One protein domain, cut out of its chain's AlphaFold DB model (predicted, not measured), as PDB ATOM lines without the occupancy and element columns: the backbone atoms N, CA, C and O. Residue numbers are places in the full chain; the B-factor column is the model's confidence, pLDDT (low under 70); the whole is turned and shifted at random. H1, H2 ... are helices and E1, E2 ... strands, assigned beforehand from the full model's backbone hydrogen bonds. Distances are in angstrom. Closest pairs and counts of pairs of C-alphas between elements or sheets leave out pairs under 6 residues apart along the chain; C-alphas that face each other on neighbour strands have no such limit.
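What this domain is: This is residues 548 to 552 and 563 to 727 of the 887 residues of the protein "Peptidase_M26_N domain-containing protein" of Lachnospiraceae bacterium (UniProt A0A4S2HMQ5). Two strongly twisted antiparallel sheets, one of four strands and one of six, are partly face to face as a loose sandwich, and the single helix H1 packs along the larger sheet over E8 and E9. After H1, the last stretch runs back to the smaller sheet, where residues 726 to 727 pair with residues 567 to 568 of E1. The printed part has 170 residues, with E1 to E10 and then H1 along the chain; its class is mostly strand, with under half of the residues in named elements. The sheet orders are E1 - E2 - E3 - E4 and E5 - E6 - E7 - E8 - E9 - E10. The whole is only just compact, close to loose, with a radius of gyration of the C-alphas of 18.4 A, and elongated, spanning 58 by 35 by 28 A.

Where its parts are: E1 is residues 567 to 571, 13.1 A long, starting at C-alpha 567 (146.659, 251.781, 299.986). E2 is residues 580 to 585, E3 residues 594 to 601, 22.6 A, and E4 residues 606 to 613, 20.7 A, which bends by 55 degrees at residue 610. E5 is residues 617 to 619, E6 residues 624 to 628 and E7 residues 642 to 648, 19.5 A. E8, residues 653 to 664, is the longest strand at 34.5 A. E9 is residues 688 to 694, 20.2 A, and E10 residues 700 to 702. H1, residues 704 to 715, is 16.4 A long and ends at C-alpha 715 (124.620, 240.613, 292.198).

How they stand to each other: E5 to E10 form a meander, each strand the antiparallel neighbour of the one before, with edge strands E5 and E10. N 618 and O 626 of the hairpin E5 and E6 are within hydrogen-bond range at 2.9 A, as are N 625 and O 645 of E6 and E7 at 2.9 A, N 644 and O 658 of E7 and E8 at 2.9 A, N 661 and O 691 of E8 and E9 at 3.0 A, and N 690 and O 702 of E9 and E10 at 2.9 A. H1 is on this sheet, two layers, at a height over the sheet of 8.6 A; on the local plane its line and that of E8 stand at 19 degrees, along the strands. The closest C-alphas of H1 and E9 are those of Gly 704 and Ile 689, 6.4 A apart. In H1, 7 of 8 O i to N i+4 pairs are within hydrogen-bond range. E1 to E4 form a second meander; N 569 and O 582 of E1 and E2 are 2.9 A apart, N 583 and O 596 of E2 and E3 2.9 A, and N 597 and O 611 of E3 and E4 2.9 A. The two sheets form a sandwich, two sheets face to face, with the facing parts 11.4 A centre to centre. The closest C-alphas of E4 and E8 are those of Glu 610 and Val 653, 4.1 A. E1 and H1 are apart.

The domain as a whole: The C-alphas farthest apart are those of Glu 603 and Gly 685, 58.4 A. Residues 553 to 562 are cut out, with 23.6 A between C-alphas 552 and 563. The links E6 to E7, 13 residues, and E8 to E9, 23 residues, are long. The mean pLDDT of the printed part is 89.3, and residues 551 to 552 and 563 to 565 are under 70.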
ATOM      1  N   PRO A 548     146.969 246.909 314.472       79.06
ATOM      2  CA  PRO A 548     146.307 247.310 315.714       79.06
ATOM      3  C   PRO A 548     145.931 246.140 316.633       79.06
ATOM      4  O   PRO A 548     145.958 246.285 317.851       79.06
ATOM      5  N   GLU A 549     145.629 244.969 316.066       76.69
ATOM      6  CA  GLU A 549     145.254 243.764 316.808       76.69
ATOM      7  C   GLU A 549     146.433 242.919 317.343       76.69
ATOM      8  O   GLU A 549     146.203 241.946 318.064       76.69
ATOM      9  N   ASP A 550     147.691 243.246 317.009       70.81
ATOM     10  CA  ASP A 550     148.858 242.432 317.386       70.81
ATOM     11  C   ASP A 550     149.608 242.973 318.618       70.81
ATOM     12  O   ASP A 550     150.329 243.973 318.565       70.81
ATOM     13  N   ASP A 551     149.505 242.256 319.738       55.78
ATOM     14  CA  ASP A 551     150.258 242.491 320.983       55.78
ATOM     15  C   ASP A 551     151.667 241.864 321.003       55.78
ATOM     16  O   ASP A 551     152.422 242.058 321.959       55.78
ATOM     17  N   SER A 552     152.057 241.089 319.985       51.66
ATOM     18  CA  SER A 552     153.301 240.299 320.008       51.66
ATOM     19  C   SER A 552     154.579 241.098 319.711       51.66
ATOM     20  O   SER A 552     155.677 240.645 320.044       51.66
ATOM     21  N   ASP A 563     157.287 251.719 299.244       53.31
ATOM     22  CA  ASP A 563     156.018 252.228 299.817       53.31
ATOM     23  C   ASP A 563     155.159 253.039 298.817       53.31
ATOM     24  O   ASP A 563     154.690 254.149 299.086       53.31
ATOM     25  N   ARG A 564     155.007 252.537 297.590       54.59
ATOM     26  CA  ARG A 564     154.270 253.190 296.494       54.59
ATOM     27  C   ARG A 564     153.006 252.447 296.077       54.59
ATOM     28  O   ARG A 564     152.300 252.966 295.222       54.59
ATOM     29  N   GLU A 565     152.754 251.275 296.656       69.00
ATOM     30  CA  GLU A 565     151.695 250.362 296.204       69.00
ATOM     31  C   GLU A 565     150.674 250.009 297.307       69.00
ATOM     32  O   GLU A 565     149.555 249.645 296.967       69.00
ATOM     33  N   ASN A 566     151.002 250.186 298.598       86.56
ATOM     34  CA  ASN A 566     150.052 250.001 299.710       86.56
ATOM     35  C   ASN A 566     149.021 251.133 299.749       86.56
ATOM     36  O   ASN A 566     149.394 252.301 299.595       86.56
ATOM     37  N   ASN A 567     147.759 250.821 300.030       91.94
ATOM     38  CA  ASN A 567     146.659 251.781 299.986       91.94
ATOM     39  C   ASN A 567     145.796 251.733 301.250       91.94
ATOM     40  O   ASN A 567     145.844 250.788 302.033       91.94
ATOM     41  N   PHE A 568     145.001 252.776 301.443       94.50
ATOM     42  CA  PHE A 568     143.903 252.818 302.395       94.50
ATOM     43  C   PHE A 568     142.739 253.629 301.818       94.50
ATOM     44  O   PHE A 568     142.928 254.431 300.899       94.50
ATOM     45  N   ALA A 569     141.550 253.456 302.375       94.88
ATOM     46  CA  ALA A 569     140.409 254.335 302.158       94.88
ATOM     47  C   ALA A 569     139.619 254.474 303.465       94.88
ATOM     48  O   ALA A 569     139.715 253.616 304.337       94.88
ATOM     49  N   VAL A 570     138.855 255.559 303.588       92.38
ATOM     50  CA  VAL A 570     137.834 255.716 304.631       92.38
ATOM     51  C   VAL A 570     136.496 255.855 303.914       92.38
ATOM     52  O   VAL A 570     136.354 256.764 303.090       92.38
ATOM     53  N   TYR A 571     135.585 254.906 304.123       87.00
ATOM     54  CA  TYR A 571     134.377 254.742 303.308       87.00
ATOM     55  C   TYR A 571     133.336 253.883 304.040       87.00
ATOM     56  O   TYR A 571     133.694 252.805 304.491       87.00
ATOM     57  N   ASP A 572     132.083 254.349 304.092       87.38
ATOM     58  CA  ASP A 572     130.884 253.596 304.521       87.38
ATOM     59  C   ASP A 572     130.633 252.440 303.535       87.38
ATOM     60  O   ASP A 572     130.070 252.645 302.452       87.38
ATOM     61  N   ILE A 573     131.187 251.261 303.830       86.25
ATOM     62  CA  ILE A 573     131.292 250.141 302.877       86.25
ATOM     63  C   ILE A 573     130.131 249.148 302.986       86.25
ATOM     64  O   ILE A 573     129.855 248.411 302.031       86.25
ATOM     65  N   ASP A 574     129.421 249.158 304.111       80.62
ATOM     66  CA  ASP A 574     128.295 248.272 304.415       80.62
ATOM     67  C   ASP A 574     126.912 248.973 304.397       80.62
ATOM     68  O   ASP A 574     125.854 248.310 304.399       80.62
ATOM     69  N   GLY A 575     126.900 250.308 304.319       75.44
ATOM     70  CA  GLY A 575     125.701 251.136 304.313       75.44
ATOM     71  C   GLY A 575     125.002 251.211 305.671       75.44
ATOM     72  O   GLY A 575     123.762 251.173 305.703       75.44
ATOM     73  N   ASP A 576     125.733 251.211 306.787       70.62
ATOM     74  CA  ASP A 576     125.201 251.453 308.136       70.62
ATOM     75  C   ASP A 576     125.251 252.937 308.567       70.62
ATOM     76  O   ASP A 576     124.442 253.354 309.405       70.62
ATOM     77  N   GLY A 577     126.086 253.755 307.910       71.00
ATOM     78  CA  GLY A 577     126.249 255.192 308.161       71.00
ATOM     79  C   GLY A 577     127.458 255.577 309.027       71.00
ATOM     80  O   GLY A 577     127.632 256.765 309.335       71.00
ATOM     81  N   ILE A 578     128.284 254.611 309.426       80.19
ATOM     82  CA  ILE A 578     129.649 254.787 309.935       80.19
ATOM     83  C   ILE A 578     130.612 254.791 308.721       80.19
ATOM     84  O   ILE A 578     130.218 254.492 307.601       80.19
ATOM     85  N   GLU A 579     131.837 255.305 308.878       86.50
ATOM     86  CA  GLU A 579     132.861 255.242 307.820       86.50
ATOM     87  C   GLU A 579     133.931 254.214 308.241       86.50
ATOM     88  O   GLU A 579     134.592 254.421 309.261       86.50
ATOM     89  N   GLU A 580     134.167 253.151 307.467       92.69
ATOM     90  CA  GLU A 580     135.144 252.099 307.805       92.69
ATOM     91  C   GLU A 580     136.537 252.458 307.285       92.69
ATOM     92  O   GLU A 580     136.699 253.109 306.248       92.69
ATOM     93  N   LEU A 581     137.575 251.987 307.977       96.38
ATOM     94  CA  LEU A 581     138.955 252.056 307.512       96.38
ATOM     95  C   LEU A 581     139.328 250.789 306.736       96.38
ATOM     96  O   LEU A 581     139.584 249.726 307.306       96.38
ATOM     97  N   LEU A 582     139.452 250.941 305.423       96.19
ATOM     98  CA  LEU A 582     139.940 249.921 304.502       96.19
ATOM     99  C   LEU A 582     141.465 250.045 304.378       96.19
ATOM    100  O   LEU A 582     141.965 251.131 304.084       96.19
ATOM    101  N   VAL A 583     142.215 248.952 304.546       94.00
ATOM    102  CA  VAL A 583     143.690 248.935 304.421       94.00
ATOM    103  C   VAL A 583     144.145 247.808 303.498       94.00
ATOM    104  O   VAL A 583     143.811 246.650 303.723       94.00
ATOM    105  N   GLU A 584     144.959 248.132 302.491       92.19
ATOM    106  CA  GLU A 584     145.543 247.187 301.533       92.19
ATOM    107  C   GLU A 584     147.080 247.214 301.607       92.19
ATOM    108  O   GLU A 584     147.725 248.220 301.292       92.19
ATOM    109  N   ILE A 585     147.682 246.081 301.973       87.81
ATOM    110  CA  ILE A 585     149.133 245.874 301.971       87.81
ATOM    111  C   ILE A 585     149.504 244.954 300.807       87.81
ATOM    112  O   ILE A 585     149.328 243.738 300.867       87.81
ATOM    113  N   SER A 586     150.042 245.551 299.747       86.06
ATOM    114  CA  SER A 586     150.430 244.901 298.491       86.06
ATOM    115  C   SER A 586     151.952 244.780 298.314       86.06
ATOM    116  O   SER A 586     152.415 243.915 297.576       86.06
ATOM    117  N   SER A 587     152.759 245.584 299.020       77.50
ATOM    118  CA  SER A 587     154.229 245.579 298.910       77.50
ATOM    119  C   SER A 587     154.932 244.443 299.673       77.50
ATOM    120  O   SER A 587     156.155 244.301 299.582       77.50
ATOM    121  N   ALA A 588     154.179 243.642 300.433       74.56
ATOM    122  CA  ALA A 588     154.684 242.513 301.210       74.56
ATOM    123  C   ALA A 588     154.929 241.258 300.344       74.56
ATOM    124  O   ALA A 588     154.692 241.245 299.134       74.56
ATOM    125  N   SER A 589     155.419 240.165 300.944       77.62
ATOM    126  CA  SER A 589     155.468 238.887 300.223       77.62
ATOM    127  C   SER A 589     154.050 238.359 299.954       77.62
ATOM    128  O   SER A 589     153.118 238.685 300.678       77.62
ATOM    129  N   MET A 590     153.860 237.491 298.953       80.94
ATOM    130  CA  MET A 590     152.521 236.969 298.603       80.94
ATOM    131  C   MET A 590     151.809 236.212 299.749       80.94
ATOM    132  O   MET A 590     150.609 235.980 299.680       80.94
ATOM    133  N   ALA A 591     152.541 235.794 300.787       75.44
ATOM    134  CA  ALA A 591     151.978 235.161 301.984       75.44
ATOM    135  C   ALA A 591     151.624 236.162 303.106       75.44
ATOM    136  O   ALA A 591     151.062 235.761 304.119       75.44
ATOM    137  N   GLU A 592     151.994 237.432 302.935       76.50
ATOM    138  CA  GLU A 592     151.826 238.549 303.875       76.50
ATOM    139  C   GLU A 592     151.005 239.705 303.262       76.50
ATOM    140  O   GLU A 592     150.654 240.647 303.968       76.50
ATOM    141  N   MET A 593     150.702 239.645 301.958       86.12
ATOM    142  CA  MET A 593     149.729 240.519 301.300       86.12
ATOM    143  C   MET A 593     148.359 240.343 301.958       86.12
ATOM    144  O   MET A 593     147.868 239.216 302.065       86.12
ATOM    145  N   ARG A 594     147.752 241.451 302.385       89.12
ATOM    146  CA  ARG A 594     146.554 241.452 303.230       89.12
ATOM    147  C   ARG A 594     145.680 242.665 302.934       89.12
ATOM    148  O   ARG A 594     146.194 243.770 302.750       89.12
ATOM    149  N   PHE A 595     144.375 242.450 302.938       93.06
ATOM    150  CA  PHE A 595     143.342 243.468 302.961       93.06
ATOM    151  C   PHE A 595     142.527 243.324 304.251       93.06
ATOM    152  O   PHE A 595     142.167 242.211 304.631       93.06
ATOM    153  N   VAL A 596     142.249 244.442 304.924       94.75
ATOM    154  CA  VAL A 596     141.475 244.464 306.173       94.75
ATOM    155  C   VAL A 596     140.450 245.595 306.139       94.75
ATOM    156  O   VAL A 596     140.774 246.704 305.706       94.75
ATOM    157  N   ILE A 597     139.238 245.312 306.624       96.19
ATOM    158  CA  ILE A 597     138.203 246.305 306.943       96.19
ATOM    159  C   ILE A 597     138.144 246.445 308.463       96.19
ATOM    160  O   ILE A 597     137.920 245.458 309.175       96.19
ATOM    161  N   TYR A 598     138.355 247.666 308.945       95.19
ATOM    162  CA  TYR A 598     138.251 248.027 310.352       95.19
ATOM    163  C   TYR A 598     137.116 249.017 310.590       95.19
ATOM    164  O   TYR A 598     137.014 250.022 309.893       95.19
ATOM    165  N   GLN A 599     136.380 248.800 311.670       92.75
ATOM    166  CA  GLN A 599     135.400 249.733 312.220       92.75
ATOM    167  C   GLN A 599     135.862 250.114 313.633       92.75
ATOM    168  O   GLN A 599     136.426 249.280 314.353       92.75
ATOM    169  N   TYR A 600     135.704 251.376 314.033       90.31
ATOM    170  CA  TYR A 600     136.141 251.860 315.348       90.31
ATOM    171  C   TYR A 600     134.956 252.427 316.141       90.31
ATOM    172  O   TYR A 600     134.307 253.385 315.720       90.31
ATOM    173  N   ASP A 601     134.705 251.854 317.318       88.81
ATOM    174  CA  ASP A 601     133.641 252.279 318.231       88.81
ATOM    175  C   ASP A 601     134.150 253.395 319.164       88.81
ATOM    176  O   ASP A 601     134.996 253.175 320.037       88.81
ATOM    177  N   LEU A 602     133.606 254.602 318.971       84.25
ATOM    178  CA  LEU A 602     133.890 255.804 319.766       84.25
ATOM    179  C   LEU A 602     133.308 255.772 321.191       84.25
ATOM    180  O   LEU A 602     133.765 256.535 322.043       84.25
ATOM    181  N   GLU A 603     132.277 254.966 321.464       82.50
ATOM    182  CA  GLU A 603     131.675 254.850 322.798       82.50
ATOM    183  C   GLU A 603     132.442 253.864 323.687       82.50
ATOM    184  O   GLU A 603     132.575 254.111 324.892       82.50
ATOM    185  N   SER A 604     132.957 252.766 323.120       85.62
ATOM    186  CA  SER A 604     133.748 251.771 323.861       85.62
ATOM    187  C   SER A 604     135.266 251.912 323.747       85.62
ATOM    188  O   SER A 604     135.950 251.244 324.524       85.62
ATOM    189  N   ASP A 605     135.785 252.769 322.856       83.94
ATOM    190  CA  ASP A 605     137.223 252.908 322.551       83.94
ATOM    191  C   ASP A 605     137.827 251.557 322.124       83.94
ATOM    192  O   ASP A 605     138.731 250.994 322.749       83.94
ATOM    193  N   THR A 606     137.237 250.962 321.081       87.88
ATOM    194  CA  THR A 606     137.638 249.636 320.583       87.88
ATOM    195  C   THR A 606     137.584 249.524 319.068       87.88
ATOM    196  O   THR A 606     136.623 249.947 318.434       87.88
ATOM    197  N   ILE A 607     138.583 248.838 318.512       89.56
ATOM    198  CA  ILE A 607     138.651 248.457 317.100       89.56
ATOM    199  C   ILE A 607     137.976 247.101 316.892       89.56
ATOM    200  O   ILE A 607     138.209 246.155 317.653       89.56
ATOM    201  N   LYS A 608     137.212 246.991 315.809       91.06
ATOM    202  CA  LYS A 608     136.646 245.757 315.278       91.06
ATOM    203  C   LYS A 608     137.246 245.457 313.903       91.06
ATOM    204  O   LYS A 608     137.542 246.372 313.142       91.06
ATOM    205  N   VAL A 609     137.429 244.174 313.598       94.12
ATOM    206  CA  VAL A 609     137.771 243.692 312.251       94.12
ATOM    207  C   VAL A 609     136.521 243.061 311.657       94.12
ATOM    208  O   VAL A 609     135.990 242.106 312.229       94.12
ATOM    209  N   GLU A 610     136.065 243.580 310.524       94.75
ATOM    210  CA  GLU A 610     134.878 243.072 309.828       94.75
ATOM    211  C   GLU A 610     135.217 242.065 308.734       94.75
ATOM    212  O   GLU A 610     134.454 241.130 308.492       94.75
ATOM    213  N   LEU A 611     136.366 242.259 308.084       95.81
ATOM    214  CA  LEU A 611     136.920 241.371 307.070       95.81
ATOM    215  C   LEU A 611     138.449 241.397 307.143       95.81
ATOM    216  O   LEU A 611     139.049 242.457 307.298       95.81
ATOM    217  N   ASP A 612     139.060 240.225 306.997       93.94
ATOM    218  CA  ASP A 612     140.503 240.009 306.897       93.94
ATOM    219  C   ASP A 612     140.731 238.940 305.823       93.94
ATOM    220  O   ASP A 612     140.262 237.807 305.964       93.94
ATOM    221  N   GLU A 613     141.352 239.325 304.711       94.69
ATOM    222  CA  GLU A 613     141.421 238.515 303.494       94.69
ATOM    223  C   GLU A 613     142.630 238.919 302.621       94.69
ATOM    224  O   GLU A 613     143.362 239.869 302.909       94.69
ATOM    225  N   PHE A 614     142.889 238.181 301.545       91.88
ATOM    226  CA  PHE A 614     143.831 238.567 300.499       91.88
ATOM    227  C   PHE A 614     143.446 239.894 299.802       91.88
ATOM    228  O   PHE A 614     142.312 240.368 299.862       91.88
ATOM    229  N   ILE A 615     144.421 240.518 299.132       86.75
ATOM    230  CA  ILE A 615     144.235 241.740 298.327       86.75
ATOM    231  C   ILE A 615     143.421 241.474 297.042       86.75
ATOM    232  O   ILE A 615     143.087 240.332 296.742       86.75
ATOM    233  N   ASN A 616     143.168 242.510 296.226       90.31
ATOM    234  CA  ASN A 616     142.394 242.419 294.973       90.31
ATOM    235  C   ASN A 616     140.906 242.052 295.191       90.31
ATOM    236  O   ASN A 616     140.417 241.004 294.747       90.31
ATOM    237  N   ASN A 617     140.210 242.967 295.875       94.00
ATOM    238  CA  ASN A 617     138.801 242.881 296.259       94.00
ATOM    239  C   ASN A 617     137.932 243.846 295.433       94.00
ATOM    240  O   ASN A 617     138.331 244.989 295.200       94.00
ATOM    241  N   THR A 618     136.731 243.405 295.057       94.12
ATOM    242  CA  THR A 618     135.693 244.220 294.407       94.12
ATOM    243  C   THR A 618     134.472 244.305 295.319       94.12
ATOM    244  O   THR A 618     134.025 243.292 295.855       94.12
ATOM    245  N   PHE A 619     133.931 245.509 295.484       92.88
ATOM    246  CA  PHE A 619     132.893 245.844 296.460       92.88
ATOM    247  C   PHE A 619     131.622 246.279 295.731       92.88
ATOM    248  O   PHE A 619     131.725 246.967 294.716       92.88
ATOM    249  N   TYR A 620     130.446 245.916 296.242       89.56
ATOM    250  CA  TYR A 620     129.159 246.189 295.594       89.56
ATOM    251  C   TYR A 620     128.168 246.901 296.522       89.56
ATOM    252  O   TYR A 620     128.114 246.620 297.719       89.56
ATOM    253  N   ASP A 621     127.320 247.761 295.949       85.38
ATOM    254  CA  ASP A 621     126.302 248.575 296.646       85.38
ATOM    255  C   ASP A 621     125.165 247.779 297.332       85.38
ATOM    256  O   ASP A 621     124.268 248.362 297.942       85.38
ATOM    257  N   ASN A 622     125.214 246.444 297.283       83.81
ATOM    258  CA  ASN A 622     124.353 245.521 298.026       83.81
ATOM    259  C   ASN A 622     125.063 244.825 299.214       83.81
ATOM    260  O   ASN A 622     124.516 243.880 299.792       83.81
ATOM    261  N   GLY A 623     126.276 245.256 299.573       87.94
ATOM    262  CA  GLY A 623     127.065 244.688 300.671       87.94
ATOM    263  C   GLY A 623     127.755 243.361 300.334       87.94
ATOM    264  O   GLY A 623     128.129 242.626 301.251       87.94
ATOM    265  N   ILE A 624     127.908 243.033 299.044       93.06
ATOM    266  CA  ILE A 624     128.739 241.915 298.573       93.06
ATOM    267  C   ILE A 624     130.191 242.375 298.391       93.06
ATOM    268  O   ILE A 624     130.453 243.440 297.829       93.06
ATOM    269  N   ILE A 625     131.139 241.522 298.788       95.69
ATOM    270  CA  ILE A 625     132.558 241.637 298.426       95.69
ATOM    271  C   ILE A 625     132.994 240.369 297.690       95.69
ATOM    272  O   ILE A 625     132.770 239.252 298.160       95.69
ATOM    273  N   VAL A 626     133.645 240.545 296.543       96.19
ATOM    274  CA  VAL A 626     134.318 239.484 295.783       96.19
ATOM    275  C   VAL A 626     135.816 239.609 296.019       96.19
ATOM    276  O   VAL A 626     136.395 240.652 295.724       96.19
ATOM    277  N   SER A 627     136.447 238.550 296.520       96.06
ATOM    278  CA  SER A 627     137.883 238.525 296.811       96.06
ATOM    279  C   SER A 627     138.601 237.469 295.985       96.06
ATOM    280  O   SER A 627     138.277 236.284 296.070       96.06
ATOM    281  N   ASN A 628     139.583 237.872 295.182       94.75
ATOM    282  CA  ASN A 628     140.356 236.928 294.378       94.75
ATOM    283  C   ASN A 628     141.351 236.142 295.242       94.75
ATOM    284  O   ASN A 628     142.014 236.691 296.117       94.75
ATOM    285  N   TRP A 629     141.532 234.852 294.958       92.75
ATOM    286  CA  TRP A 629     142.541 234.049 295.653       92.75
ATOM    287  C   TRP A 629     143.969 234.529 295.336       92.75
ATOM    288  O   TRP A 629     144.252 235.061 294.266       92.75
ATOM    289  N   SER A 630     144.935 234.237 296.213       88.00
ATOM    290  CA  SER A 630     146.347 234.599 295.969       88.00
ATOM    291  C   SER A 630     146.957 233.994 294.697       88.00
ATOM    292  O   SER A 630     147.954 234.495 294.179       88.00
ATOM    293  N   HIS A 631     146.390 232.893 294.201       87.38
ATOM    294  CA  HIS A 631     146.831 232.190 293.002       87.38
ATOM    295  C   HIS A 631     145.639 231.493 292.343       87.38
ATOM    296  O   HIS A 631     144.798 230.928 293.044       87.38
ATOM    297  N   ASN A 632     145.639 231.395 291.011       88.56
ATOM    298  CA  ASN A 632     144.785 230.423 290.335       88.56
ATOM    299  C   ASN A 632     145.326 229.003 290.611       88.56
ATOM    300  O   ASN A 632     146.345 228.594 290.050       88.56
ATOM    301  N   GLN A 633     144.669 228.289 291.530       84.12
ATOM    302  CA  GLN A 633     144.932 226.879 291.858       84.12
ATOM    303  C   GLN A 633     144.016 225.909 291.090       84.12
ATOM    304  O   GLN A 633     144.153 224.687 291.231       84.12
ATOM    305  N   GLY A 634     143.096 226.464 290.301       84.62
ATOM    306  CA  GLY A 634     142.098 225.754 289.531       84.62
ATOM    307  C   GLY A 634     142.647 225.046 288.304       84.62
ATOM    308  O   GLY A 634     143.856 224.934 288.070       84.62
ATOM    309  N   LEU A 635     141.717 224.528 287.509       90.69
ATOM    310  CA  LEU A 635     142.006 223.731 286.317       90.69
ATOM    311  C   LEU A 635     141.605 224.470 285.028       90.69
ATOM    312  O   LEU A 635     141.514 223.857 283.966       90.69
ATOM    313  N   GLY A 636     141.335 225.773 285.105       89.31
ATOM    314  CA  GLY A 636     140.883 226.593 283.988       89.31
ATOM    315  C   GLY A 636     141.242 228.069 284.125       89.31
ATOM    316  O   GLY A 636     141.717 228.529 285.162       89.31
ATOM    317  N   ASP A 637     141.019 228.795 283.036       88.56
ATOM    318  CA  ASP A 637     141.255 230.231 282.878       88.56
ATOM    319  C   ASP A 637     139.985 231.000 282.455       88.56
ATOM    320  O   ASP A 637     140.070 232.165 282.071       88.56
ATOM    321  N   ALA A 638     138.807 230.366 282.553       90.00
ATOM    322  CA  ALA A 638     137.516 230.975 282.216       90.00
ATOM    323  C   ALA A 638     137.082 232.036 283.242       90.00
ATOM    324  O   ALA A 638     136.572 233.088 282.865       90.00
ATOM    325  N   ILE A 639     137.336 231.770 284.526       92.62
ATOM    326  CA  ILE A 639     137.331 232.755 285.614       92.62
ATOM    327  C   ILE A 639     138.602 232.588 286.447       92.62
ATOM    328  O   ILE A 639     139.190 231.505 286.495       92.62
ATOM    329  N   PHE A 640     139.024 233.663 287.110       92.75
ATOM    330  CA  PHE A 640     140.024 233.577 288.169       92.75
ATOM    331  C   PHE A 640     139.322 233.167 289.481       92.75
ATOM    332  O   PHE A 640     138.207 233.639 289.701       92.75
ATOM    333  N   PRO A 641     139.904 232.308 290.341       95.06
ATOM    334  CA  PRO A 641     139.203 231.833 291.535       95.06
ATOM    335  C   PRO A 641     138.954 232.934 292.568       95.06
ATOM    336  O   PRO A 641     139.859 233.726 292.855       95.06
ATOM    337  N   TYR A 642     137.761 232.952 293.165       95.62
ATOM    338  CA  TYR A 642     137.368 233.973 294.137       95.62
ATOM    339  C   TYR A 642     136.491 233.447 295.281       95.62
ATOM    340  O   TYR A 642     135.733 232.490 295.131       95.62
ATOM    341  N   ASN A 643     136.576 234.112 296.432       96.25
ATOM    342  CA  ASN A 643     135.637 234.025 297.547       96.25
ATOM    343  C   ASN A 643     134.547 235.102 297.394       96.25
ATOM    344  O   ASN A 643     134.813 236.186 296.875       96.25
ATOM    345  N   VAL A 644     133.340 234.827 297.891       96.94
ATOM    346  CA  VAL A 644     132.243 235.802 297.992       96.94
ATOM    347  C   VAL A 644     131.857 235.985 299.454       96.94
ATOM    348  O   VAL A 644     131.611 235.005 300.163       96.94
ATOM    349  N   TYR A 645     131.753 237.237 299.881       96.56
ATOM    350  CA  TYR A 645     131.336 237.663 301.213       96.56
ATOM    351  C   TYR A 645     130.084 238.538 301.134       96.56
ATOM    352  O   TYR A 645     129.888 239.245 300.150       96.56
ATOM    353  N   GLN A 646     129.270 238.513 302.186       93.75
ATOM    354  CA  GLN A 646     128.122 239.400 302.389       93.75
ATOM    355  C   GLN A 646     128.193 239.982 303.799       93.75
ATOM    356  O   GLN A 646     128.453 239.249 304.753       93.75
ATOM    357  N   TYR A 647     127.916 241.273 303.940       93.31
ATOM    358  CA  TYR A 647     127.770 241.905 305.249       93.31
ATOM    359  C   TYR A 647     126.539 241.380 306.021       93.31
ATOM    360  O   TYR A 647     125.423 241.377 305.490       93.31
ATOM    361  N   ASP A 648     126.718 240.950 307.277       90.94
ATOM    362  CA  ASP A 648     125.633 240.545 308.187       90.94
ATOM    363  C   ASP A 648     125.422 241.585 309.292       90.94
ATOM    364  O   ASP A 648     126.095 241.549 310.321       90.94
ATOM    365  N   LYS A 649     124.393 242.429 309.131       86.12
ATOM    366  CA  LYS A 649     124.003 243.509 310.063       86.12
ATOM    367  C   LYS A 649     123.770 243.068 311.524       86.12
ATOM    368  O   LYS A 649     123.662 243.914 312.402       86.12
ATOM    369  N   ASN A 650     123.613 241.770 311.814       85.06
ATOM    370  CA  ASN A 650     123.403 241.271 313.186       85.06
ATOM    371  C   ASN A 650     124.715 240.960 313.914       85.06
ATOM    372  O   ASN A 650     124.752 240.945 315.145       85.06
ATOM    373  N   GLN A 651     125.751 240.614 313.151       85.31
ATOM    374  CA  GLN A 651     127.101 240.336 313.640       85.31
ATOM    375  C   GLN A 651     128.043 241.511 313.361       85.31
ATOM    376  O   GLN A 651     129.058 241.643 314.050       85.31
ATOM    377  N   ASP A 652     127.659 242.375 312.413       86.81
ATOM    378  CA  ASP A 652     128.335 243.610 312.026       86.81
ATOM    379  C   ASP A 652     129.755 243.273 311.506       86.81
ATOM    380  O   ASP A 652     130.785 243.723 311.990       86.81
ATOM    381  N   VAL A 653     129.793 242.280 310.605       93.81
ATOM    382  CA  VAL A 653     130.989 241.707 309.958       93.81
ATOM    383  C   VAL A 653     130.616 241.131 308.587       93.81
ATOM    384  O   VAL A 653     129.456 240.780 308.340       93.81
ATOM    385  N   TYR A 654     131.609 240.918 307.725       94.81
ATOM    386  CA  TYR A 654     131.438 240.207 306.459       94.81
ATOM    387  C   TYR A 654     131.563 238.690 306.645       94.81
ATOM    388  O   TYR A 654     132.591 238.166 307.073       94.81
ATOM    389  N   VAL A 655     130.519 237.950 306.269       95.50
ATOM    390  CA  VAL A 655     130.484 236.481 306.321       95.50
ATOM    391  C   VAL A 655     130.655 235.872 304.931       95.50
ATOM    392  O   VAL A 655     130.034 236.314 303.962       95.50
ATOM    393  N   LYS A 656     131.494 234.833 304.816       95.38
ATOM    394  CA  LYS A 656     131.696 234.111 303.551       95.38
ATOM    395  C   LYS A 656     130.404 233.394 303.145       95.38
ATOM    396  O   LYS A 656     129.905 232.559 303.895       95.38
ATOM    397  N   LEU A 657     129.904 233.683 301.944       95.12
ATOM    398  CA  LEU A 657     128.770 232.990 301.323       95.12
ATOM    399  C   LEU A 657     129.196 231.751 300.529       95.12
ATOM    400  O   LEU A 657     128.430 230.793 300.435       95.12
ATOM    401  N   GLY A 658     130.391 231.780 299.937       94.88
ATOM    402  CA  GLY A 658     130.855 230.729 299.037       94.88
ATOM    403  C   GLY A 658     132.139 231.081 298.297       94.88
ATOM    404  O   GLY A 658     132.777 232.096 298.579       94.88
ATOM    405  N   ASP A 659     132.519 230.233 297.348       95.88
ATOM    406  CA  ASP A 659     133.637 230.454 296.426       95.88
ATOM    407  C   ASP A 659     133.355 229.866 295.041       95.88
ATOM    408  O   ASP A 659     132.485 229.002 294.893       95.88
ATOM    409  N   ALA A 660     134.080 230.363 294.037       95.94
ATOM    410  CA  ALA A 660     134.000 229.904 292.658       95.94
ATOM    411  C   ALA A 660     135.383 229.697 292.018       95.94
ATOM    412  O   ALA A 660     136.320 230.459 292.256       95.94
ATOM    413  N   ASP A 661     135.482 228.675 291.167       95.69
ATOM    414  CA  ASP A 661     136.651 228.313 290.354       95.69
ATOM    415  C   ASP A 661     136.182 227.681 289.022       95.69
ATOM    416  O   ASP A 661     135.016 227.303 288.882       95.69
ATOM    417  N   SER A 662     137.065 227.543 288.031       95.19
ATOM    418  CA  SER A 662     136.777 226.899 286.746       95.19
ATOM    419  C   SER A 662     137.706 225.730 286.414       95.19
ATOM    420  O   SER A 662     138.859 225.639 286.839       95.19
ATOM    421  N   TRP A 663     137.203 224.834 285.569       95.25
ATOM    422  CA  TRP A 663     138.007 223.872 284.827       95.25
ATOM    423  C   TRP A 663     137.755 224.093 283.334       95.25
ATOM    424  O   TRP A 663     136.625 223.969 282.870       95.25
ATOM    425  N   ASN A 664     138.815 224.401 282.582       94.12
ATOM    426  CA  ASN A 664     138.789 224.464 281.124       94.12
ATOM    427  C   ASN A 664     139.490 223.225 280.535       94.12
ATOM    428  O   ASN A 664     140.624 222.896 280.895       94.12
ATOM    429  N   ARG A 665     138.823 222.533 279.608       92.50
ATOM    430  CA  ARG A 665     139.297 221.284 278.987       92.50
ATOM    431  C   ARG A 665     140.569 221.455 278.150       92.50
ATOM    432  O   ARG A 665     141.363 220.518 278.078       92.50
ATOM    433  N   GLU A 666     140.757 222.603 277.496       91.62
ATOM    434  CA  GLU A 666     141.965 222.892 276.705       91.62
ATOM    435  C   GLU A 666     143.156 223.266 277.602       91.62
ATOM    436  O   GLU A 666     144.295 222.913 277.288       91.62
ATOM    437  N   PHE A 667     142.893 223.921 278.736       89.56
ATOM    438  CA  PHE A 667     143.884 224.256 279.759       89.56
ATOM    439  C   PHE A 667     144.389 223.005 280.498       89.56
ATOM    440  O   PHE A 667     145.600 222.808 280.643       89.56
ATOM    441  N   ALA A 668     143.477 222.119 280.917       90.88
ATOM    442  CA  ALA A 668     143.806 220.867 281.590       90.88
ATOM    443  C   ALA A 668     142.885 219.710 281.160       90.88
ATOM    444  O   ALA A 668     141.729 219.628 281.556       90.88
ATOM    445  N   GLU A 669     143.418 218.706 280.454       90.75
ATOM    446  CA  GLU A 669     142.647 217.487 280.128       90.75
ATOM    447  C   GLU A 669     142.285 216.639 281.373       90.75
ATOM    448  O   GLU A 669     141.464 215.716 281.282       90.75
ATOM    449  N   LYS A 670     142.950 216.877 282.519       93.06
ATOM    450  CA  LYS A 670     142.859 216.060 283.741       93.06
ATOM    451  C   LYS A 670     143.033 216.855 285.032       93.06
ATOM    452  O   LYS A 670     143.818 217.796 285.063       93.06
ATOM    453  N   ASP A 671     142.389 216.386 286.103       90.94
ATOM    454  CA  ASP A 671     142.588 216.895 287.463       90.94
ATOM    455  C   ASP A 671     143.928 216.440 288.079       90.94
ATOM    456  O   ASP A 671     144.648 215.583 287.550       90.94
ATOM    457  N   TRP A 672     144.228 216.965 289.269       88.44
ATOM    458  CA  TRP A 672     145.409 216.613 290.066       88.44
ATOM    459  C   TRP A 672     145.485 215.126 290.481       88.44
ATOM    460  O   TRP A 672     146.563 214.643 290.833       88.44
ATOM    461  N   ASN A 673     144.377 214.379 290.408       92.06
ATOM    462  CA  ASN A 673     144.312 212.937 290.676       92.06
ATOM    463  C   ASN A 673     144.443 212.079 289.397       92.06
ATOM    464  O   ASN A 673     144.564 210.854 289.482       92.06
ATOM    465  N   GLY A 674     144.440 212.699 288.212       91.00
ATOM    466  CA  GLY A 674     144.495 212.044 286.906       91.00
ATOM    467  C   GLY A 674     143.139 211.618 286.325       91.00
ATOM    468  O   GLY A 674     143.130 210.886 285.326       91.00
ATOM    469  N   ASN A 675     142.022 212.053 286.911       92.94
ATOM    470  CA  ASN A 675     140.678 211.924 286.341       92.94
ATOM    471  C   ASN A 675     140.547 212.833 285.113       92.94
ATOM    472  O   ASN A 675     141.124 213.913 285.092       92.94
ATOM    473  N   ALA A 676     139.805 212.408 284.090       93.94
ATOM    474  CA  ALA A 676     139.571 213.222 282.894       93.94
ATOM    475  C   ALA A 676     138.516 214.315 283.134       93.94
ATOM    476  O   ALA A 676     137.657 214.147 284.001       93.94
ATOM    477  N   PHE A 677     138.563 215.378 282.323       94.38
ATOM    478  CA  PHE A 677     137.518 216.403 282.249       94.38
ATOM    479  C   PHE A 677     136.111 215.771 282.129       94.38
ATOM    480  O   PHE A 677     135.924 214.848 281.326       94.38
ATOM    481  N   PRO A 678     135.115 216.206 282.922       93.00
ATOM    482  CA  PRO A 678     133.807 215.568 282.962       93.00
ATOM    483  C   PRO A 678     132.878 216.102 281.857       93.00
ATOM    484  O   PRO A 678     131.944 216.852 282.135       93.00
ATOM    485  N   ASP A 679     133.054 215.612 280.622       91.31
ATOM    486  CA  ASP A 679     132.225 215.927 279.430       91.31
ATOM    487  C   ASP A 679     130.697 215.702 279.610       91.31
ATOM    488  O   ASP A 679     129.910 215.959 278.706       91.31
ATOM    489  N   SER A 680     130.244 215.138 280.737       92.75
ATOM    490  CA  SER A 680     128.819 215.003 281.075       92.75
ATOM    491  C   SER A 680     128.233 216.196 281.841       92.75
ATOM    492  O   SER A 680     127.027 216.198 282.092       92.75
ATOM    493  N   VAL A 681     129.075 217.136 282.285       93.94
ATOM    494  CA  VAL A 681     128.677 218.359 283.005       93.94
ATOM    495  C   VAL A 681     128.652 219.561 282.060       93.94
ATOM    496  O   VAL A 681     127.669 220.285 282.095       93.94
ATOM    497  N   ASP A 682     129.655 219.688 281.185       93.62
ATOM    498  CA  ASP A 682     129.712 220.573 280.005       93.62
ATOM    499  C   ASP A 682     128.558 220.223 279.035       93.62
ATOM    500  O   ASP A 682     128.635 219.217 278.319       93.62
ATOM    501  N   ARG A 683     127.428 220.956 279.071       92.69
ATOM    502  CA  ARG A 683     126.233 220.619 278.255       92.69
ATOM    503  C   ARG A 683     126.120 221.443 276.984       92.69
ATOM    504  O   ARG A 683     125.456 220.979 276.050       92.69
ATOM    505  N   ASP A 684     126.698 222.640 276.945       91.38
ATOM    506  CA  ASP A 684     126.755 223.449 275.725       91.38
ATOM    507  C   ASP A 684     127.930 223.057 274.805       91.38
ATOM    508  O   ASP A 684     127.835 223.232 273.583       91.38
ATOM    509  N   GLY A 685     128.945 222.380 275.349       91.88
ATOM    510  CA  GLY A 685     130.084 221.822 274.631       91.88
ATOM    511  C   GLY A 685     131.276 222.773 274.517       91.88
ATOM    512  O   GLY A 685     132.211 222.444 273.773       91.88
ATOM    513  N   ASP A 686     131.254 223.936 275.175       92.81
ATOM    514  CA  ASP A 686     132.301 224.957 275.062       92.81
ATOM    515  C   ASP A 686     133.639 224.527 275.700       92.81
ATOM    516  O   ASP A 686     134.705 224.970 275.265       92.81
ATOM    517  N   GLY A 687     133.603 223.551 276.615       93.69
ATOM    518  CA  GLY A 687     134.770 223.008 277.310       93.69
ATOM    519  C   GLY A 687     135.094 223.669 278.647       93.69
ATOM    520  O   GLY A 687     136.171 223.395 279.179       93.69
ATOM    521  N   ASN A 688     134.199 224.489 279.191       95.38
ATOM    522  CA  ASN A 688     134.266 225.071 280.525       95.38
ATOM    523  C   ASN A 688     133.267 224.386 281.462       95.38
ATOM    524  O   ASN A 688     132.163 224.012 281.080       95.38
ATOM    525  N   ILE A 689     133.655 224.245 282.722       96.25
ATOM    526  CA  ILE A 689     132.753 223.950 283.839       96.25
ATOM    527  C   ILE A 689     133.211 224.748 285.052       96.25
ATOM    528  O   ILE A 689     134.382 225.126 285.157       96.25
ATOM    529  N   TYR A 690     132.297 224.946 285.989       96.75
ATOM    530  CA  TYR A 690     132.514 225.776 287.162       96.75
ATOM    531  C   TYR A 690     132.346 224.947 288.429       96.75
ATOM    532  O   TYR A 690     131.483 224.070 288.518       96.75
ATOM    533  N   PHE A 691     133.185 225.227 289.412       95.81
ATOM    534  CA  PHE A 691     133.040 224.764 290.780       95.81
ATOM    535  C   PHE A 691     132.426 225.907 291.575       95.81
ATOM    536  O   PHE A 691     132.994 226.993 291.585       95.81
ATOM    537  N   ILE A 692     131.286 225.670 292.219       96.06
ATOM    538  CA  ILE A 692     130.667 226.622 293.149       96.06
ATOM    539  C   ILE A 692     130.536 225.962 294.520       96.06
ATOM    540  O   ILE A 692     129.994 224.861 294.625       96.06
ATOM    541  N   SER A 693     131.042 226.605 295.567       95.25
ATOM    542  CA  SER A 693     130.951 226.123 296.953       95.25
ATOM    543  C   SER A 693     130.021 227.011 297.772       95.25
ATOM    544  O   SER A 693     129.995 228.224 297.583       95.25
ATOM    545  N   ASP A 694     129.282 226.411 298.707       92.31
ATOM    546  CA  ASP A 694     128.597 227.140 299.781       92.31
ATOM    547  C   ASP A 694     129.569 227.503 300.925       92.31
ATOM    548  O   ASP A 694     130.748 227.132 300.907       92.31
ATOM    549  N   ALA A 695     129.085 228.248 301.921       88.88
ATOM    550  CA  ALA A 695     129.858 228.700 303.079       88.88
ATOM    551  C   ALA A 695     130.498 227.546 303.878       88.88
ATOM    552  O   ALA A 695     131.572 227.704 304.461       88.88
ATOM    553  N   GLU A 696     129.876 226.363 303.882       89.81
ATOM    554  CA  GLU A 696     130.409 225.139 304.485       89.81
ATOM    555  C   GLU A 696     131.458 224.411 303.616       89.81
ATOM    556  O   GLU A 696     132.012 223.392 304.047       89.81
ATOM    557  N   GLY A 697     131.750 224.908 302.411       86.38
ATOM    558  CA  GLY A 697     132.717 224.328 301.476       86.38
ATOM    559  C   GLY A 697     132.199 223.102 300.717       86.38
ATOM    560  O   GLY A 697     132.994 222.280 300.254       86.38
ATOM    561  N   LYS A 698     130.877 222.916 300.594       92.62
ATOM    562  CA  LYS A 698     130.279 221.820 299.815       92.62
ATOM    563  C   LYS A 698     130.164 222.220 298.344       92.62
ATOM    564  O   LYS A 698     129.108 222.655 297.879       92.62
ATOM    565  N   THR A 699     131.241 221.979 297.608       93.19
ATOM    566  CA  THR A 699     131.349 222.259 296.172       93.19
ATOM    567  C   THR A 699     130.385 221.431 295.311       93.19
ATOM    568  O   THR A 699     130.272 220.210 295.461       93.19
ATOM    569  N   GLU A 700     129.749 222.087 294.343       94.62
ATOM    570  CA  GLU A 700     128.996 221.492 293.240       94.62
ATOM    571  C   GLU A 700     129.670 221.855 291.905       94.62
ATOM    572  O   GLU A 700     130.186 222.958 291.738       94.62
ATOM    573  N   THR A 701     129.714 220.912 290.957       95.25
ATOM    574  CA  THR A 701     130.288 221.137 289.619       95.25
ATOM    575  C   THR A 701     129.165 221.366 288.616       95.25
ATOM    576  O   THR A 701     128.296 220.501 288.459       95.25
ATOM    577  N   VAL A 702     129.179 222.516 287.946       96.38
ATOM    578  CA  VAL A 702     128.071 223.019 287.128       96.38
ATOM    579  C   VAL A 702     128.527 223.499 285.748       96.38
ATOM    580  O   VAL A 702     129.712 223.708 285.497       96.38
ATOM    581  N   ASP A 703     127.553 223.642 284.857       96.38
ATOM    582  CA  ASP A 703     127.695 224.200 283.510       96.38
ATOM    583  C   ASP A 703     127.548 225.735 283.540       96.38
ATOM    584  O   ASP A 703     126.984 226.272 284.502       96.38
ATOM    585  N   GLY A 704     127.976 226.443 282.490       94.31
ATOM    586  CA  GLY A 704     127.945 227.918 282.441       94.31
ATOM    587  C   GLY A 704     126.562 228.505 282.746       94.31
ATOM    588  O   GLY A 704     126.404 229.334 283.636       94.31
ATOM    589  N   ALA A 705     125.508 227.956 282.139       93.12
ATOM    590  CA  ALA A 705     124.135 228.413 282.372       93.12
ATOM    591  C   ALA A 705     123.592 228.142 283.793       93.12
ATOM    592  O   ALA A 705     122.494 228.601 284.121       93.12
ATOM    593  N   GLU A 706     124.265 227.342 284.625       96.19
ATOM    594  CA  GLU A 706     123.973 227.218 286.060       96.19
ATOM    595  C   GLU A 706     124.865 228.130 286.912       96.19
ATOM    596  O   GLU A 706     124.349 228.708 287.869       96.19
ATOM    597  N   PHE A 707     126.131 228.325 286.528       95.38
ATOM    598  CA  PHE A 707     127.017 229.335 287.114       95.38
ATOM    599  C   PHE A 707     126.414 230.744 286.995       95.38
ATOM    600  O   PHE A 707     126.197 231.390 288.018       95.38
ATOM    601  N   ASP A 708     125.979 231.149 285.795       93.69
ATOM    602  CA  ASP A 708     125.309 232.434 285.542       93.69
ATOM    603  C   ASP A 708     124.127 232.670 286.497       93.69
ATOM    604  O   ASP A 708     123.873 233.792 286.925       93.69
ATOM    605  N   LYS A 709     123.356 231.625 286.836       93.94
ATOM    606  CA  LYS A 709     122.194 231.759 287.736       93.94
ATOM    607  C   LYS A 709     122.608 231.984 289.183       93.94
ATOM    608  O   LYS A 709     121.906 232.699 289.893       93.94
ATOM    609  N   TRP A 710     123.689 231.342 289.618       94.31
ATOM    610  CA  TRP A 710     124.263 231.550 290.942       94.31
ATOM    611  C   TRP A 710     124.849 232.964 291.037       94.31
ATOM    612  O   TRP A 710     124.473 233.713 291.934       94.31
ATOM    613  N   GLU A 711     125.622 233.382 290.037       92.38
ATOM    614  CA  GLU A 711     126.211 234.722 289.945       92.38
ATOM    615  C   GLU A 711     125.136 235.832 289.935       92.38
ATOM    616  O   GLU A 711     125.144 236.737 290.771       92.38
ATOM    617  N   ASN A 712     124.107 235.702 289.086       91.50
ATOM    618  CA  ASN A 712     122.961 236.624 289.067       91.50
ATOM    619  C   ASN A 712     122.153 236.626 290.380       91.50
ATOM    620  O   ASN A 712     121.458 237.605 290.647       91.50
ATOM    621  N   SER A 713     122.212 235.561 291.191       90.81
ATOM    622  CA  SER A 713     121.543 235.524 292.503       90.81
ATOM    623  C   SER A 713     122.292 236.290 293.597       90.81
ATOM    624  O   SER A 713     121.674 236.639 294.601       90.81
ATOM    625  N   LEU A 714     123.581 236.576 293.385       89.19
ATOM    626  CA  LEU A 714     124.421 237.381 294.274       89.19
ATOM    627  C   LEU A 714     124.351 238.871 293.913       89.19
ATOM    628  O   LEU A 714     124.127 239.704 294.786       89.19
ATOM    629  N   PHE A 715     124.509 239.211 292.628       87.12
ATOM    630  CA  PHE A 715     124.620 240.613 292.198       87.12
ATOM    631  C   PHE A 715     123.285 241.233 291.766       87.12
ATOM    632  O   PHE A 715     122.976 242.363 292.138       87.12
ATOM    633  N   GLY A 716     122.458 240.528 290.988       86.06
ATOM    634  CA  GLY A 716     121.212 241.081 290.445       86.06
ATOM    635  C   GLY A 716     121.424 242.367 289.627       86.06
ATOM    636  O   GLY A 716     121.894 242.311 288.496       86.06
ATOM    637  N   ASN A 717     121.053 243.519 290.200       84.69
ATOM    638  CA  ASN A 717     121.245 244.859 289.615       84.69
ATOM    639  C   ASN A 717     122.305 245.704 290.360       84.69
ATOM    640  O   ASN A 717     122.376 246.914 290.125       84.69
ATOM    641  N   ALA A 718     123.067 245.102 291.278       84.12
ATOM    642  CA  ALA A 718     124.084 245.782 292.075       84.12
ATOM    643  C   ALA A 718     125.191 246.389 291.202       84.12
ATOM    644  O   ALA A 718     125.466 245.929 290.087       84.12
ATOM    645  N   LYS A 719     125.835 247.431 291.719       86.56
ATOM    646  CA  LYS A 719     126.926 248.160 291.065       86.56
ATOM    647  C   LYS A 719     128.179 248.099 291.915       86.56
ATOM    648  O   LYS A 719     128.105 248.093 293.139       86.56
ATOM    649  N   GLU A 720     129.324 248.104 291.246       88.94
ATOM    650  CA  GLU A 720     130.619 248.241 291.906       88.94
ATOM    651  C   GLU A 720     130.728 249.615 292.588       88.94
ATOM    652  O   GLU A 720     130.374 250.640 291.998       88.94
ATOM    653  N   ALA A 721     131.211 249.632 293.831       86.50
ATOM    654  CA  ALA A 721     131.425 250.848 294.606       86.50
ATOM    655  C   ALA A 721     132.710 251.572 294.163       86.50
ATOM    656  O   ALA A 721     133.777 250.967 294.037       86.50
ATOM    657  N   GLU A 722     132.630 252.889 293.947       86.31
ATOM    658  CA  GLU A 722     133.787 253.718 293.583       86.31
ATOM    659  C   GLU A 722     134.500 254.224 294.850       86.31
ATOM    660  O   GLU A 722     134.083 255.202 295.472       86.31
ATOM    661  N   ILE A 723     135.582 253.540 295.232       86.69
ATOM    662  CA  ILE A 723     136.366 253.830 296.443       86.69
ATOM    663  C   ILE A 723     137.541 254.768 296.117       86.69
ATOM    664  O   ILE A 723     138.364 254.486 295.242       86.69
ATOM    665  N   ASP A 724     137.659 255.877 296.857       88.31
ATOM    666  CA  ASP A 724     138.716 256.889 296.690       88.31
ATOM    667  C   ASP A 724     140.031 256.489 297.395       88.31
ATOM    668  O   ASP A 724     140.468 257.110 298.370       88.31
ATOM    669  N   TRP A 725     140.658 255.424 296.891       90.56
ATOM    670  CA  TRP A 725     141.905 254.866 297.418       90.56
ATOM    671  C   TRP A 725     143.045 255.890 297.498       90.56
ATOM    672  O   TRP A 725     143.431 256.534 296.516       90.56
ATOM    673  N   LYS A 726     143.655 255.988 298.681       91.31
ATOM    674  CA  LYS A 726     144.848 256.790 298.969       91.31
ATOM    675  C   LYS A 726     146.038 255.884 299.212       91.31
ATOM    676  O   LYS A 726     145.940 254.873 299.890       91.31
ATOM    677  N   ASN A 727     147.207 256.286 298.732       89.56
ATOM    678  CA  ASN A 727     148.437 255.562 299.025       89.56
ATOM    679  C   ASN A 727     148.831 255.746 300.509       89.56
ATOM    680  O   ASN A 727     148.731 256.857 301.038       89.56
TER     681      ASN A 727